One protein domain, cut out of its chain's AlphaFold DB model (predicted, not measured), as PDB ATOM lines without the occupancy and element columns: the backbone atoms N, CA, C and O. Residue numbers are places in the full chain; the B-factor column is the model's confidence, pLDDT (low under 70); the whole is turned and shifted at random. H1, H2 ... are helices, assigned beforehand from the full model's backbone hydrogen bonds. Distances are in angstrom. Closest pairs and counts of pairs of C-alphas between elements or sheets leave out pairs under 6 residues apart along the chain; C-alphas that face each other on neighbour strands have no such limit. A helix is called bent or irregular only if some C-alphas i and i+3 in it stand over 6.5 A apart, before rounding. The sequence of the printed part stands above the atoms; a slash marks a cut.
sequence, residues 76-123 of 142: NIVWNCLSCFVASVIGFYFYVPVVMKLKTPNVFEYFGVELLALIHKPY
ATOM      1  N   ASN A  76      11.300  22.349 -22.512       84.94
ATOM      2  CA  ASN A  76      10.167  22.848 -21.716       84.94
ATOM      3  C   ASN A  76       8.909  21.964 -21.805       84.94
ATOM      4  O   ASN A  76       8.052  22.008 -20.921       84.94
ATOM      5  N   ILE A  77       8.831  21.096 -22.813       86.06
ATOM      6  CA  ILE A  77       7.741  20.133 -22.986       86.06
ATOM      7  C   ILE A  77       7.582  19.160 -21.803       86.06
ATOM      8  O   ILE A  77       6.480  18.686 -21.528       86.06
ATOM      9  N   VAL A  78       8.656  18.910 -21.044       86.44
ATOM     10  CA  VAL A  78       8.633  18.039 -19.855       86.44
ATOM     11  C   VAL A  78       7.699  18.601 -18.779       86.44
ATOM     12  O   VAL A  78       6.982  17.841 -18.126       86.44
ATOM     13  N   TRP A  79       7.645  19.929 -18.632       89.12
ATOM     14  CA  TRP A  79       6.729  20.584 -17.696       89.12
ATOM     15  C   TRP A  79       5.264  20.406 -18.111       89.12
ATOM     16  O   TRP A  79       4.408  20.150 -17.265       89.12
ATOM     17  N   ASN A  80       4.983  20.453 -19.418       87.25
ATOM     18  CA  ASN A  80       3.651  20.187 -19.962       87.25
ATOM     19  C   ASN A  80       3.232  18.716 -19.788       87.25
ATOM     20  O   ASN A  80       2.096  18.423 -19.429       87.25
ATOM     21  N   CYS A  81       4.153  17.764 -19.968       87.50
ATOM     22  CA  CYS A  81       3.866  16.356 -19.683       87.50
ATOM     23  C   CYS A  81       3.533  16.131 -18.200       87.50
ATOM     24  O   CYS A  81       2.602  15.387 -17.884       87.50
ATOM     25  N   LEU A  82       4.257  16.794 -17.291       92.44
ATOM     26  CA  LEU A  82       4.008  16.693 -15.856       92.44
ATOM     27  C   LEU A  82       2.642  17.283 -15.472       92.44
ATOM     28  O   LEU A  82       1.898  16.655 -14.718       92.44
ATOM     29  N   SER A  83       2.279  18.450 -16.016       91.50
ATOM     30  CA  SER A  83       0.975  19.070 -15.753       91.50
ATOM     31  C   SER A  83      -0.182  18.222 -16.294       91.50
ATOM     32  O   SER A  83      -1.157  18.002 -15.571       91.50
ATOM     33  N   CYS A  84      -0.057  17.663 -17.504       88.00
ATOM     34  CA  CYS A  84      -1.045  16.738 -18.067       88.00
ATOM     35  C   CYS A  84      -1.212  15.471 -17.214       88.00
ATOM     36  O   CYS A  84      -2.340  15.019 -17.011       88.00
ATOM     37  N   PHE A  85      -0.122  14.913 -16.675       90.75
ATOM     38  CA  PHE A  85      -0.188  13.741 -15.799       90.75
ATOM     39  C   PHE A  85      -0.937  14.046 -14.496       90.75
ATOM     40  O   PHE A  85      -1.849  13.313 -14.115       90.75
ATOM     41  N   VAL A  86      -0.615  15.168 -13.845       94.12
ATOM     42  CA  VAL A  86      -1.294  15.602 -12.614       94.12
ATOM     43  C   VAL A  86      -2.782  15.867 -12.869       94.12
ATOM     44  O   VAL A  86      -3.629  15.383 -12.116       94.12
ATOM     45  N   ALA A  87      -3.120  16.567 -13.956       89.69
ATOM     46  CA  ALA A  87      -4.506  16.824 -14.341       89.69
ATOM     47  C   ALA A  87      -5.286  15.525 -14.615       89.69
ATOM     48  O   ALA A  87      -6.440  15.406 -14.205       89.69
ATOM     49  N   SER A  88      -4.652  14.532 -15.246       87.81
ATOM     50  CA  SER A  88      -5.258  13.222 -15.506       87.81
ATOM     51  C   SER A  88      -5.582  12.465 -14.214       87.81
ATOM     52  O   SER A  88      -6.693  11.953 -14.070       87.81
ATOM     53  N   VAL A  89      -4.666  12.459 -13.237       91.38
ATOM     54  CA  VAL A  89      -4.895  11.820 -11.929       91.38
ATOM     55  C   VAL A  89      -6.050  12.496 -11.187       91.38
ATOM     56  O   VAL A  89      -6.952  11.814 -10.701       91.38
ATOM     57  N   ILE A  90      -6.068  13.830 -11.139       92.12
ATOM     58  CA  ILE A  90      -7.148  14.589 -10.486       92.12
ATOM     59  C   ILE A  90      -8.485  14.332 -11.194       92.12
ATOM     60  O   ILE A  90      -9.489  14.061 -10.535       92.12
ATOM     61  N   GLY A  91      -8.493  14.351 -12.528       86.94
ATOM     62  CA  GLY A  91      -9.664  14.026 -13.337       86.94
ATOM     63  C   GLY A  91     -10.199  12.631 -13.027       86.94
ATOM     64  O   GLY A  91     -11.389  12.481 -12.778       86.94
ATOM     65  N   PHE A  92      -9.340  11.617 -12.931       86.19
ATOM     66  CA  PHE A  92      -9.772  10.263 -12.584       86.19
ATOM     67  C   PHE A  92     -10.440  10.193 -11.199       86.19
ATOM     68  O   PHE A  92     -11.502   9.588 -11.060       86.19
ATOM     69  N   TYR A  93      -9.873  10.856 -10.186       88.38
ATOM     70  CA  TYR A  93     -10.423  10.832  -8.827       88.38
ATOM     71  C   TYR A  93     -11.709  11.645  -8.652       88.38
ATOM     72  O   TYR A  93     -12.550  11.246  -7.854       88.38
ATOM     73  N   PHE A  94     -11.881  12.766  -9.359       86.50
ATOM     74  CA  PHE A  94     -13.056  13.635  -9.199       86.50
ATOM     75  C   PHE A  94     -14.147  13.379 -10.242       86.50
ATOM     76  O   PHE A  94     -15.329  13.355  -9.901       86.50
ATOM     77  N   TYR A  95     -13.778  13.161 -11.503       80.38
ATOM     78  CA  TYR A  95     -14.730  13.034 -12.608       80.38
ATOM     79  C   TYR A  95     -15.451  11.682 -12.594       80.38
ATOM     80  O   TYR A  95     -16.675  11.636 -12.694       80.38
ATOM     81  N   VAL A  96     -14.725  10.576 -12.381       81.62
ATOM     82  CA  VAL A  96     -15.312   9.221 -12.352       81.62
ATOM     83  C   VAL A  96     -16.420   9.069 -11.293       81.62
ATOM     84  O   VAL A  96     -17.503   8.599 -11.652       81.62
ATOM     85  N   PRO A  97     -16.249   9.474 -10.015       80.00
ATOM     86  CA  PRO A  97     -17.320   9.331  -9.026       80.00
ATOM     87  C   PRO A  97     -18.496  10.286  -9.253       80.00
ATOM     88  O   PRO A  97     -19.606   9.983  -8.816       80.00
ATOM     89  N   VAL A  98     -18.283  11.425  -9.917       79.06
ATOM     90  CA  VAL A  98     -19.363  12.355 -10.274       79.06
ATOM     91  C   VAL A  98     -20.224  11.756 -11.383       79.06
ATOM     92  O   VAL A  98     -21.442  11.673 -11.228       79.06
ATOM     93  N   VAL A  99     -19.603  11.252 -12.450       72.81
ATOM     94  CA  VAL A  99     -20.322  10.669 -13.595       72.81
ATOM     95  C   VAL A  99     -21.054   9.382 -13.208       72.81
ATOM     96  O   VAL A  99     -22.181   9.171 -13.634       72.81
ATOM     97  N   MET A 100     -20.493   8.552 -12.325       71.31
ATOM     98  CA  MET A 100     -21.182   7.339 -11.857       71.31
ATOM     99  C   MET A 100     -22.423   7.627 -10.991       71.31
ATOM    100  O   MET A 100     -23.334   6.799 -10.930       71.31
ATOM    101  N   LYS A 101     -22.487   8.787 -10.318       68.38
ATOM    102  CA  LYS A 101     -23.666   9.202  -9.532       68.38
ATOM    103  C   LYS A 101     -24.794   9.751 -10.408       68.38
ATOM    104  O   LYS A 101     -25.959   9.657 -10.026       68.38
ATOM    105  N   LEU A 102     -24.457  10.297 -11.573       61.69
ATOM    106  CA  LEU A 102     -25.389  10.856 -12.545       61.69
ATOM    107  C   LEU A 102     -25.687   9.780 -13.594       61.69
ATOM    108  O   LEU A 102     -24.963   9.597 -14.562       61.69
ATOM    109  N   LYS A 103     -26.766   9.021 -13.388       59.47
ATOM    110  CA  LYS A 103     -27.148   7.858 -14.215       59.47
ATOM    111  C   LYS A 103     -27.597   8.218 -15.650       59.47
ATOM    112  O   LYS A 103     -28.149   7.358 -16.336       59.47
ATOM    113  N   THR A 104     -27.387   9.462 -16.080       56.56
ATOM    114  CA  THR A 104     -27.779  10.033 -17.373       56.56
ATOM    115  C   THR A 104     -26.572  10.068 -18.320       56.56
ATOM    116  O   THR A 104     -25.566  10.699 -17.995       56.56
ATOM    117  N   PRO A 105     -26.636   9.419 -19.498       58.22
ATOM    118  CA  PRO A 105     -25.509   9.314 -20.431       58.22
ATOM    119  C   PRO A 105     -25.183  10.625 -21.167       58.22
ATOM    120  O   PRO A 105     -24.208  10.679 -21.912       58.22
ATOM    121  N   ASN A 106     -25.989  11.675 -20.989       59.88
ATOM    122  CA  ASN A 106     -25.874  12.917 -21.737       59.88
ATOM    123  C   ASN A 106     -25.451  14.093 -20.839       59.88
ATOM    124  O   ASN A 106     -26.208  14.546 -19.984       59.88
ATOM    125  N   VAL A 107     -24.256  14.638 -21.084       63.28
ATOM    126  CA  VAL A 107     -23.737  15.837 -20.396       63.28
ATOM    127  C   VAL A 107     -24.585  17.080 -20.708       63.28
ATOM    128  O   VAL A 107     -24.701  17.975 -19.871       63.28
ATOM    129  N   PHE A 108     -25.245  17.133 -21.869       59.47
ATOM    130  CA  PHE A 108     -26.147  18.236 -22.213       59.47
ATOM    131  C   PHE A 108     -27.429  18.234 -21.388       59.47
ATOM    132  O   PHE A 108     -28.042  19.283 -21.226       59.47
ATOM    133  N   GLU A 109     -27.834  17.086 -20.846       61.84
ATOM    134  CA  GLU A 109     -29.000  17.028 -19.973       61.84
ATOM    135  C   GLU A 109     -28.736  17.777 -18.666       61.84
ATOM    136  O   GLU A 109     -29.611  18.506 -18.214       61.84
ATOM    137  N   TYR A 110     -27.507  17.697 -18.139       59.22
ATOM    138  CA  TYR A 110     -27.051  18.453 -16.968       59.22
ATOM    139  C   TYR A 110     -27.108  19.971 -17.206       59.22
ATOM    140  O   TYR A 110     -27.744  20.700 -16.447       59.22
ATOM    141  N   PHE A 111     -26.532  20.444 -18.315       63.44
ATOM    142  CA  PHE A 111     -26.573  21.869 -18.656       63.44
ATOM    143  C   PHE A 111     -28.000  22.340 -18.976       63.44
ATOM    144  O   PHE A 111     -28.407  23.450 -18.636       63.44
ATOM    145  N   GLY A 112     -28.780  21.462 -19.610       64.81
ATOM    146  CA  GLY A 112     -30.176  21.680 -19.943       64.81
ATOM    147  C   GLY A 112     -31.052  21.840 -18.710       64.81
ATOM    148  O   GLY A 112     -31.859  22.757 -18.707       64.81
ATOM    149  N   VAL A 113     -30.903  21.025 -17.657       63.09
ATOM    150  CA  VAL A 113     -31.697  21.192 -16.423       63.09
ATOM    151  C   VAL A 113     -31.330  22.456 -15.655       63.09
ATOM    152  O   VAL A 113     -32.236  23.124 -15.164       63.09
ATOM    153  N   GLU A 114     -30.053  22.839 -15.595       65.50
ATOM    154  CA  GLU A 114     -29.649  24.108 -14.970       65.50
ATOM    155  C   GLU A 114     -30.179  25.321 -15.755       65.50
ATOM    156  O   GLU A 114     -30.663  26.280 -15.152       65.50
ATOM    157  N   LEU A 115     -30.181  25.264 -17.091       60.78
ATOM    158  CA  LEU A 115     -30.724  26.325 -17.947       60.78
ATOM    159  C   LEU A 115     -32.270  26.338 -17.982       60.78
ATOM    160  O   LEU A 115     -32.883  27.402 -17.937       60.78
ATOM    161  N   LEU A 116     -32.926  25.174 -18.042       60.47
ATOM    162  CA  LEU A 116     -34.392  25.023 -18.048       60.47
ATOM    163  C   LEU A 116     -35.007  25.318 -16.678       60.47
ATOM    164  O   LEU A 116     -36.140  25.788 -16.618       60.47
ATOM    165  N   ALA A 117     -34.273  25.126 -15.580       61.28
ATOM    166  CA  ALA A 117     -34.696  25.611 -14.267       61.28
ATOM    167  C   ALA A 117     -34.835  27.146 -14.236       61.28
ATOM    168  O   ALA A 117     -35.644  27.665 -13.467       61.28
ATOM    169  N   LEU A 118     -34.114  27.872 -15.104       65.25
ATOM    170  CA  LEU A 118     -34.267  29.321 -15.283       65.25
ATOM    171  C   LEU A 118     -35.402  29.706 -16.255       65.25
ATOM    172  O   LEU A 118     -35.866  30.844 -16.221       65.25
ATOM    173  N   ILE A 119     -35.885  28.786 -17.099       67.81
ATOM    174  CA  ILE A 119     -36.907  29.026 -18.133       67.81
ATOM    175  C   ILE A 119     -38.058  28.036 -17.912       67.81
ATOM    176  O   ILE A 119     -38.064  26.943 -18.461       67.81
ATOM    177  N   HIS A 120     -39.035  28.402 -17.086       63.97
ATOM    178  CA  HIS A 120     -40.106  27.544 -16.558       63.97
ATOM    179  C   HIS A 120     -40.941  26.775 -17.624       63.97
ATOM    180  O   HIS A 120     -42.083  27.138 -17.917       63.97
ATOM    181  N   LYS A 121     -40.420  25.669 -18.178       45.50
ATOM    182  CA  LYS A 121     -41.191  24.645 -18.905       45.50
ATOM    183  C   LYS A 121     -40.551  23.253 -18.732       45.50
ATOM    184  O   LYS A 121     -39.370  23.096 -19.033       45.50
ATOM    185  N   PRO A 122     -41.301  22.226 -18.290       57.09
ATOM    186  CA  PRO A 122     -40.776  20.869 -18.164       57.09
ATOM    187  C   PRO A 122     -40.481  20.288 -19.553       57.09
ATOM    188  O   PRO A 122     -41.365  20.230 -20.410       57.09
ATOM    189  N   TYR A 123     -39.235  19.880 -19.788       49.38
ATOM    190  CA  TYR A 123     -38.820  19.250 -21.039       49.38
ATOM    191  C   TYR A 123     -39.214  17.760 -21.054       49.38
ATOM    192  O   TYR A 123     -38.818  17.024 -20.147       49.38
TER     193      TYR A 123
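AT A GLANCE: This is residues 76 to 123 of the 142 residues of an uncharacterized protein of Photinus pyralis (UniProt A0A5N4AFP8). A long, kinked helix, H1, makes most of the length of a drawn-out rod, and beyond its last residue a loop leads to a short helix, H2, set at an angle to it. The two helices do not pack side by side, and residues 76 to 98 of H1 stick out free. The printed part has 48 residues, with two named helices in the order H1, H2 and no named strand; the class is all helix. It is extended, with a radius of gyration of the C-alphas of 16.6 A and spans of 51 by 22 by 13 A.

HOW THE PARTS SIT: H1, residues 76 to 101, has a kink of 32 degrees near Gly 91. It is neither bent nor irregular, but only just: C-alphas 93 and 96 are 6.2 A apart. H1 and H2, residues 107 to 116, are apart, joined by a tight link of 5 residues. In H2 every O i to N i+4 pair is within hydrogen-bond range; in H1, 18 of 22 are.

IN THESE COORDINATES: H1 begins at C-alpha 76, (10.167, 22.848, -21.716), and measures 38.5 A. H2 measures 14.3 A and ends at C-alpha 116, (-34.392, 25.023, -18.048).

THE WHOLE: The C-alphas farthest apart, of Asn 76 and Lys 121, are 51.5 A apart. The printed part has no cut. Residues 101 to 123 are under pLDDT 70.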